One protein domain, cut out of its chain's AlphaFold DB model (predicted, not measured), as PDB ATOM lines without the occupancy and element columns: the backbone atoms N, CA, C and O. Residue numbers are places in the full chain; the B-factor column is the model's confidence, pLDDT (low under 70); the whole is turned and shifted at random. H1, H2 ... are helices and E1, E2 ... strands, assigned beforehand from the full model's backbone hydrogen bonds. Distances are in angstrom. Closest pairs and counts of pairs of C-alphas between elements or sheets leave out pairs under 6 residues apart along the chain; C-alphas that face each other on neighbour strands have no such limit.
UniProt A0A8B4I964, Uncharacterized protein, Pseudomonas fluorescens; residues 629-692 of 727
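This is residues 629 to 692 of the 727 residues of an uncharacterized protein of Pseudomonas fluorescens (UniProt A0A8B4I964). Three short helices, H1, H2 and H4, cross one another in a cluster at one end of an elongated body, and a small two-stranded ribbon, E1 with E2, runs on from it beside H4. H3 is at the far end, away from the other helices, and the long link after it folds back to pair residues 672 to 673 with E1. The printed part has 64 residues, with four named helices and two named strands in the order H1, H2, E1, H3, H4, E2; the sheet, E1 - E2, is antiparallel and the class is mixed, helices and strands. It is compact, with a radius of gyration of the C-alphas of 12.2 A, and spans 34 by 19 by 18 A.

Begin with H1, residues 629 to 637; it touches H2, residues 645 to 650, about perpendicular at 84 degrees, the closest C-alphas being those of Ile 633 and Val 645, 7.1 A apart. H4, residues 674 to 679, touches H1 at a steep tilt of 58 degrees, opposite ways, with the C-alphas of Ala 632 and Met 679 closest at 5.9 A. H4 also touches H2, about perpendicular at 76 degrees, with the C-alphas of Lys 649 and Val 675 closest at 6.4 A. The packing of these helices is mostly crossed, with no touching pair at a shallow tilt. Look next at E1, residues 652 to 655, and its antiparallel neighbour E2, residues 688 to 691: N 654 and O 689 are 2.9 A apart, and N 691 and O 652 2.8 A, both within hydrogen-bond range. The closest C-alphas of E1 and H4 are those of Arg 652 and Leu 674, 4.8 A apart. H3, residues 658 to 662, touches no helix and is apart from E2. In H1, H2, H3 and H4 every O i to N i+4 pair is within hydrogen-bond range.

Find C-alpha 629 at (115.971, 72.077, 155.241); from there H1 runs 12.0 A to C-alpha 637. H2 covers 8.6 A, E1 10.6 A, H3 6.2 A and H4 8.7 A. E2 runs 9.6 A and ends at C-alpha 691, at (102.514, 85.368, 152.328).

The C-alphas farthest apart are those of Asp 642 and Thr 666, at 35.2 A. The printed part has no cut, and the link from H3 to H4, 11 residues, is long. The mean pLDDT of the printed part is 86.5, and residue 666 is under 70.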
ATOM      1  N   GLU A 629     116.721  71.032 154.548       90.44
ATOM      2  CA  GLU A 629     115.971  72.077 155.241       90.44
ATOM      3  C   GLU A 629     116.909  73.062 155.949       90.44
ATOM      4  O   GLU A 629     116.752  74.268 155.777       90.44
ATOM      5  N   ASP A 630     117.937  72.575 156.651       89.31
ATOM      6  CA  ASP A 630     118.922  73.425 157.336       89.31
ATOM      7  C   ASP A 630     119.686  74.315 156.351       89.31
ATOM      8  O   ASP A 630     119.855  75.516 156.581       89.31
ATOM      9  N   LEU A 631     120.093  73.757 155.206       90.19
ATOM     10  CA  LEU A 631     120.736  74.526 154.136       90.19
ATOM     11  C   LEU A 631     119.786  75.561 153.519       90.19
ATOM     12  O   LEU A 631     120.200  76.687 153.230       90.19
ATOM     13  N   ALA A 632     118.510  75.208 153.331       91.69
ATOM     14  CA  ALA A 632     117.495  76.133 152.835       91.69
ATOM     15  C   ALA A 632     117.266  77.292 153.811       91.69
ATOM     16  O   ALA A 632     117.275  78.447 153.392       91.69
ATOM     17  N   ILE A 633     117.129  77.004 155.107       92.12
ATOM     18  CA  ILE A 633     116.981  78.012 156.164       92.12
ATOM     19  C   ILE A 633     118.211  78.917 156.208       92.12
ATOM     20  O   ILE A 633     118.055  80.133 156.161       92.12
ATOM     21  N   THR A 634     119.417  78.343 156.203       90.94
ATOM     22  CA  THR A 634     120.683  79.094 156.236       90.94
ATOM     23  C   THR A 634     120.797  80.060 155.055       90.94
ATOM     24  O   THR A 634     121.210  81.209 155.210       90.94
ATOM     25  N   ASN A 635     120.414  79.627 153.851       92.00
ATOM     26  CA  ASN A 635     120.439  80.492 152.673       92.00
ATOM     27  C   ASN A 635     119.309  81.528 152.672       92.00
ATOM     28  O   ASN A 635     119.547  82.673 152.292       92.00
ATOM     29  N   LEU A 636     118.105  81.166 153.120       91.94
ATOM     30  CA  LEU A 636     116.987  82.102 153.233       91.94
ATOM     31  C   LEU A 636     117.245  83.166 154.310       91.94
ATOM     32  O   LEU A 636     116.884  84.319 154.104       91.94
ATOM     33  N   GLN A 637     117.939  82.839 155.402       92.81
ATOM     34  CA  GLN A 637     118.335  83.794 156.446       92.81
ATOM     35  C   GLN A 637     119.298  84.878 155.949       92.81
ATOM     36  O   GLN A 637     119.283  85.983 156.478       92.81
ATOM     37  N   LYS A 638     120.079  84.628 154.889       92.75
ATOM     38  CA  LYS A 638     120.887  85.682 154.242       92.75
ATOM     39  C   LYS A 638     120.017  86.770 153.605       92.75
ATOM     40  O   LYS A 638     120.463  87.902 153.457       92.75
ATOM     41  N   VAL A 639     118.796  86.417 153.196       90.00
ATOM     42  CA  VAL A 639     117.827  87.323 152.558       90.00
ATOM     43  C   VAL A 639     116.848  87.895 153.585       90.00
ATOM     44  O   VAL A 639     116.473  89.060 153.495       90.00
ATOM     45  N   PHE A 640     116.461  87.093 154.576       90.00
ATOM     46  CA  PHE A 640     115.544  87.447 155.659       90.00
ATOM     47  C   PHE A 640     116.290  87.536 157.000       90.00
ATOM     48  O   PHE A 640     115.970  86.805 157.937       90.00
ATOM     49  N   ALA A 641     117.295  88.414 157.079       87.81
ATOM     50  CA  ALA A 641     118.199  88.512 158.231       87.81
ATOM     51  C   ALA A 641     117.482  88.834 159.557       87.81
ATOM     52  O   ALA A 641     117.916  88.387 160.616       87.81
ATOM     53  N   ASP A 642     116.356  89.549 159.490       90.38
ATOM     54  CA  ASP A 642     115.598  89.999 160.664       90.38
ATOM     55  C   ASP A 642     114.603  88.947 161.198       90.38
ATOM     56  O   ASP A 642     113.926  89.181 162.201       90.38
ATOM     57  N   LEU A 643     114.464  87.792 160.532       88.31
ATOM     58  CA  LEU A 643     113.499  86.755 160.908       88.31
ATOM     59  C   LEU A 643     114.164  85.593 161.649       88.31
ATOM     60  O   LEU A 643     115.118  84.975 161.178       88.31
ATOM     61  N   SER A 644     113.576  85.212 162.785       90.31
ATOM     62  CA  SER A 644     113.940  83.970 163.475       90.31
ATOM     63  C   SER A 644     113.613  82.738 162.619       90.31
ATOM     64  O   SER A 644     112.688  82.760 161.804       90.31
ATOM     65  N   VAL A 645     114.299  81.612 162.861       87.75
ATOM     66  CA  VAL A 645     114.031  80.330 162.172       87.75
ATOM     67  C   VAL A 645     112.548  79.952 162.246       87.75
ATOM     68  O   VAL A 645     111.963  79.526 161.254       87.75
ATOM     69  N   LYS A 646     111.903  80.161 163.401       89.94
ATOM     70  CA  LYS A 646     110.476  79.863 163.592       89.94
ATOM     71  C   LYS A 646     109.580  80.743 162.716       89.94
ATOM     72  O   LYS A 646     108.625  80.238 162.131       89.94
ATOM     73  N   GLN A 647     109.891  82.034 162.602       88.81
ATOM     74  CA  GLN A 647     109.164  82.952 161.719       88.81
ATOM     75  C   GLN A 647     109.390  82.597 160.247       88.81
ATOM     76  O   GLN A 647     108.440  82.580 159.474       88.81
ATOM     77  N   LEU A 648     110.620  82.233 159.879       89.44
ATOM     78  CA  LEU A 648     110.978  81.838 158.520       89.44
ATOM     79  C   LEU A 648     110.274  80.540 158.089       89.44
ATOM     80  O   LEU A 648     109.741  80.472 156.984       89.44
ATOM     81  N   LYS A 649     110.178  79.545 158.984       90.88
ATOM     82  CA  LYS A 649     109.396  78.314 158.763       90.88
ATOM     83  C   LYS A 649     107.885  78.565 158.658       90.88
ATOM     84  O   LYS A 649     107.181  77.768 158.044       90.88
ATOM     85  N   ALA A 650     107.379  79.652 159.242       90.56
ATOM     86  CA  ALA A 650     105.966  80.023 159.172       90.56
ATOM     87  C   ALA A 650     105.589  80.766 157.876       90.56
ATOM     88  O   ALA A 650     104.399  80.895 157.577       90.56
ATOM     89  N   LEU A 651     106.572  81.243 157.101       90.88
ATOM     90  CA  LEU A 651     106.327  81.912 155.828       90.88
ATOM     91  C   LEU A 651     105.841  80.931 154.763       90.88
ATOM     92  O   LEU A 651     106.335  79.809 154.615       90.88
ATOM     93  N   ARG A 652     104.884  81.397 153.965       92.50
ATOM     94  CA  ARG A 652     104.328  80.641 152.845       92.50
ATOM     95  C   ARG A 652     104.500  81.417 151.550       92.50
ATOM     96  O   ARG A 652     104.713  82.624 151.549       92.50
ATOM     97  N   VAL A 653     104.384  80.712 150.436       90.62
ATOM     98  CA  VAL A 653     104.345  81.293 149.096       90.62
ATOM     99  C   VAL A 653     103.106  80.809 148.355       90.62
ATOM    100  O   VAL A 653     102.624  79.693 148.570       90.62
ATOM    101  N   CYS A 654     102.578  81.648 147.474       89.25
ATOM    102  CA  CYS A 654     101.539  81.278 146.517       89.25
ATOM    103  C   CYS A 654     101.924  81.745 145.114       89.25
ATOM    104  O   CYS A 654     102.782  82.612 144.964       89.25
ATOM    105  N   ILE A 655     101.313  81.166 144.083       86.62
ATOM    106  CA  ILE A 655     101.582  81.573 142.700       86.62
ATOM    107  C   ILE A 655     101.058  83.000 142.481       86.62
ATOM    108  O   ILE A 655      99.917  83.302 142.827       86.62
ATOM    109  N   ALA A 656     101.878  83.885 141.924       84.88
ATOM    110  CA  ALA A 656     101.529  85.290 141.730       84.88
ATOM    111  C   ALA A 656     100.403  85.456 140.688       84.88
ATOM    112  O   ALA A 656      99.414  86.150 140.952       84.88
ATOM    113  N   ASP A 657     100.498  84.752 139.551       84.38
ATOM    114  CA  ASP A 657      99.522  84.819 138.459       84.38
ATOM    115  C   ASP A 657      98.140  84.259 138.891       84.38
ATOM    116  O   ASP A 657      98.013  83.076 139.239       84.38
ATOM    117  N   PRO A 658      97.069  85.081 138.890       80.19
ATOM    118  CA  PRO A 658      95.714  84.637 139.217       80.19
ATOM    119  C   PRO A 658      95.142  83.565 138.273       80.19
ATOM    120  O   PRO A 658      94.285  82.787 138.699       80.19
ATOM    121  N   ASN A 659      95.564  83.534 137.007       80.38
ATOM    122  CA  ASN A 659      95.109  82.562 136.012       80.38
ATOM    123  C   ASN A 659      95.801  81.213 136.209       80.38
ATOM    124  O   ASN A 659      95.118  80.190 136.229       80.38
ATOM    125  N   GLU A 660      97.117  81.203 136.447       81.75
ATOM    126  CA  GLU A 660      97.850  79.978 136.808       81.75
ATOM    127  C   GLU A 660      97.265  79.381 138.097       81.75
ATOM    128  O   GLU A 660      96.925  78.201 138.128       81.75
ATOM    129  N   ARG A 661      96.992  80.213 139.118       82.06
ATOM    130  CA  ARG A 661      96.309  79.774 140.351       82.06
ATOM    131  C   ARG A 661      94.933  79.157 140.118       82.06
ATOM    132  O   ARG A 661      94.550  78.243 140.847       82.06
ATOM    133  N   ARG A 662      94.158  79.684 139.165       74.25
ATOM    134  CA  ARG A 662      92.809  79.186 138.845       74.25
ATOM    135  C   ARG A 662      92.857  77.839 138.127       74.25
ATOM    136  O   ARG A 662      91.960  77.029 138.330       74.25
ATOM    137  N   ASN A 663      93.894  77.622 137.322       78.31
ATOM    138  CA  ASN A 663      94.064  76.441 136.481       78.31
ATOM    139  C   ASN A 663      94.887  75.325 137.154       78.31
ATOM    140  O   ASN A 663      95.162  74.307 136.521       78.31
ATOM    141  N   LEU A 664      95.277  75.494 138.424       74.56
ATOM    142  CA  LEU A 664      95.921  74.446 139.215       74.56
ATOM    143  C   LEU A 664      95.001  73.229 139.362       74.56
ATOM    144  O   LEU A 664      93.801  73.358 139.617       74.56
ATOM    145  N   LYS A 665      95.590  72.034 139.273       75.88
ATOM    146  CA  LYS A 665      94.895  70.786 139.599       75.88
ATOM    147  C   LYS A 665      94.408  70.835 141.047       75.88
ATOM    148  O   LYS A 665      95.127  71.296 141.927       75.88
ATOM    149  N   THR A 666      93.220  70.291 141.314       69.44
ATOM    150  CA  THR A 666      92.626  70.242 142.665       69.44
ATOM    151  C   THR A 666      93.530  69.553 143.698       69.44
ATOM    152  O   THR A 666      93.427  69.836 144.887       69.44
ATOM    153  N   SER A 667      94.430  68.674 143.248       71.38
ATOM    154  CA  SER A 667      95.416  67.971 144.073       71.38
ATOM    155  C   SER A 667      96.629  68.817 144.480       71.38
ATOM    156  O   SER A 667      97.393  68.387 145.338       71.38
ATOM    157  N   GLU A 668      96.853  69.986 143.871       72.44
ATOM    158  CA  GLU A 668      98.000  70.840 144.188       72.44
ATOM    159  C   GLU A 668      97.647  71.903 145.240       72.44
ATOM    160  O   GLU A 668      96.652  72.625 145.103       72.44
ATOM    161  N   PRO A 669      98.462  72.054 146.301       73.12
ATOM    162  CA  PRO A 669      98.182  73.023 147.347       73.12
ATOM    163  C   PRO A 669      98.345  74.456 146.819       73.12
ATOM    164  O   PRO A 669      99.379  74.827 146.266       73.12
ATOM    165  N   ARG A 670      97.327  75.301 147.047       76.44
ATOM    166  CA  ARG A 670      97.309  76.718 146.615       76.44
ATOM    167  C   ARG A 670      98.372  77.592 147.288       76.44
ATOM    168  O   ARG A 670      98.674  78.678 146.797       76.44
ATOM    169  N   THR A 671      98.898  77.144 148.425       85.81
ATOM    170  CA  THR A 671     100.028  77.762 149.125       85.81
ATOM    171  C   THR A 671     101.016  76.677 149.519       85.81
ATOM    172  O   THR A 671     100.597  75.582 149.895       85.81
ATOM    173  N   ARG A 672     102.310  76.981 149.491       87.88
ATOM    174  CA  ARG A 672     103.389  76.081 149.920       87.88
ATOM    175  C   ARG A 672     104.248  76.754 150.984       87.88
ATOM    176  O   ARG A 672     104.213  77.976 151.111       87.88
ATOM    177  N   SER A 673     105.000  75.976 151.760       91.75
ATOM    178  CA  SER A 673     106.026  76.540 152.646       91.75
ATOM    179  C   SER A 673     107.111  77.225 151.808       91.75
ATOM    180  O   SER A 673     107.514  76.694 150.769       91.75
ATOM    181  N   LEU A 674     107.592  78.396 152.242       92.12
ATOM    182  CA  LEU A 674     108.721  79.068 151.586       92.12
ATOM    183  C   LEU A 674     109.961  78.162 151.584       92.12
ATOM    184  O   LEU A 674     110.624  78.020 150.557       92.12
ATOM    185  N   VAL A 675     110.234  77.523 152.724       92.31
ATOM    186  CA  VAL A 675     111.393  76.648 152.921       92.31
ATOM    187  C   VAL A 675     111.311  75.434 151.994       92.31
ATOM    188  O   VAL A 675     112.250  75.161 151.257       92.31
ATOM    189  N   GLU A 676     110.158  74.769 151.931       91.12
ATOM    190  CA  GLU A 676     109.938  73.604 151.059       91.12
ATOM    191  C   GLU A 676     110.034  73.962 149.564       91.12
ATOM    192  O   GLU A 676     110.605  73.224 148.757       91.12
ATOM    193  N   THR A 677     109.515  75.133 149.183       90.88
ATOM    194  CA  THR A 677     109.568  75.622 147.795       90.88
ATOM    195  C   THR A 677     110.998  75.980 147.380       90.88
ATOM    196  O   THR A 677     111.383  75.776 146.230       90.88
ATOM    197  N   TYR A 678     111.815  76.471 148.317       92.25
ATOM    198  CA  TYR A 678     113.249  76.658 148.103       92.25
ATOM    199  C   TYR A 678     113.976  75.310 147.988       92.25
ATOM    200  O   TYR A 678     114.723  75.094 147.036       92.25
ATOM    201  N   MET A 679     113.714  74.375 148.910       92.19
ATOM    202  CA  MET A 679     114.335  73.041 148.932       92.19
ATOM    203  C   MET A 679     114.077  72.225 147.661       92.19
ATOM    204  O   MET A 679     114.939  71.458 147.238       92.19
ATOM    205  N   SER A 680     112.893  72.367 147.066       88.50
ATOM    206  CA  SER A 680     112.505  71.685 145.823       88.50
ATOM    207  C   SER A 680     113.077  72.338 144.559       88.50
ATOM    208  O   SER A 680     112.945  71.774 143.477       88.50
ATOM    209  N   GLY A 681     113.712  73.514 144.668       87.38
ATOM    210  CA  GLY A 681     114.162  74.302 143.515       87.38
ATOM    211  C   GLY A 681     113.017  74.966 142.738       87.38
ATOM    212  O   GLY A 681     113.240  75.569 141.685       87.38
ATOM    213  N   ASP A 682     111.789  74.886 143.253       87.38
ATOM    214  CA  ASP A 682     110.598  75.438 142.615       87.38
ATOM    215  C   ASP A 682     110.479  76.952 142.791       87.38
ATOM    216  O   ASP A 682     109.710  77.574 142.049       87.38
ATOM    217  N   LEU A 683     111.226  77.552 143.731       89.25
ATOM    218  CA  LEU A 683     111.243  78.991 144.008       89.25
ATOM    219  C   LEU A 683     111.888  79.784 142.856       89.25
ATOM    220  O   LEU A 683     113.002  80.295 142.944       89.25
ATOM    221  N   LYS A 684     111.157  79.872 141.745       86.88
ATOM    222  CA  LYS A 684     111.537  80.574 140.522       86.88
ATOM    223  C   LYS A 684     111.126  82.038 140.586       86.88
ATOM    224  O   LYS A 684     110.090  82.392 141.155       86.88
ATOM    225  N   ARG A 685     111.941  82.880 139.953       81.56
ATOM    226  CA  ARG A 685     111.696  84.316 139.822       81.56
ATOM    227  C   ARG A 685     110.323  84.577 139.189       81.56
ATOM    228  O   ARG A 685     109.908  83.834 138.306       81.56
ATOM    229  N   ASP A 686     109.631  85.606 139.674       82.31
ATOM    230  CA  ASP A 686     108.359  86.138 139.152       82.31
ATOM    231  C   ASP A 686     107.147  85.178 139.170       82.31
ATOM    232  O   ASP A 686     106.036  85.577 138.830       82.31
ATOM    233  N   ARG A 687     107.318  83.936 139.643       85.00
ATOM    234  CA  ARG A 687     106.233  82.953 139.785       85.00
ATOM    235  C   ARG A 687     105.536  83.015 141.142       85.00
ATOM    236  O   ARG A 687     104.347  82.721 141.231       85.00
ATOM    237  N   TRP A 688     106.262  83.371 142.199       88.81
ATOM    238  CA  TRP A 688     105.789  83.274 143.582       88.81
ATOM    239  C   TRP A 688     105.605  84.640 144.236       88.81
ATOM    240  O   TRP A 688     106.398  85.557 144.036       88.81
ATOM    241  N   MET A 689     104.585  84.741 145.080       89.19
ATOM    242  CA  MET A 689     104.336  85.853 145.987       89.19
ATOM    243  C   MET A 689     104.402  85.347 147.429       89.19
ATOM    244  O   MET A 689     103.823  84.304 147.751       89.19
ATOM    245  N   LEU A 690     105.120  86.080 148.280       89.44
ATOM    246  CA  LEU A 690     105.277  85.768 149.699       89.44
ATOM    247  C   LEU A 690     103.986  86.077 150.465       89.44
ATOM    248  O   LEU A 690     103.330  87.076 150.186       89.44
ATOM    249  N   LEU A 691     103.650  85.221 151.424       86.06
ATOM    250  CA  LEU A 691     102.514  85.368 152.328       86.06
ATOM    251  C   LEU A 691     103.018  85.399 153.771       86.06
ATOM    252  O   LEU A 691     103.793  84.523 154.181       86.06
ATOM    253  N   ALA A 692     102.553  86.380 154.540       78.19
ATOM    254  CA  ALA A 692     102.781  86.425 155.975       78.19
ATOM    255  C   ALA A 692     102.043  85.268 156.689       78.19
ATOM    256  O   ALA A 692     101.107  84.677 156.133       78.19
TER     257      ALA A 692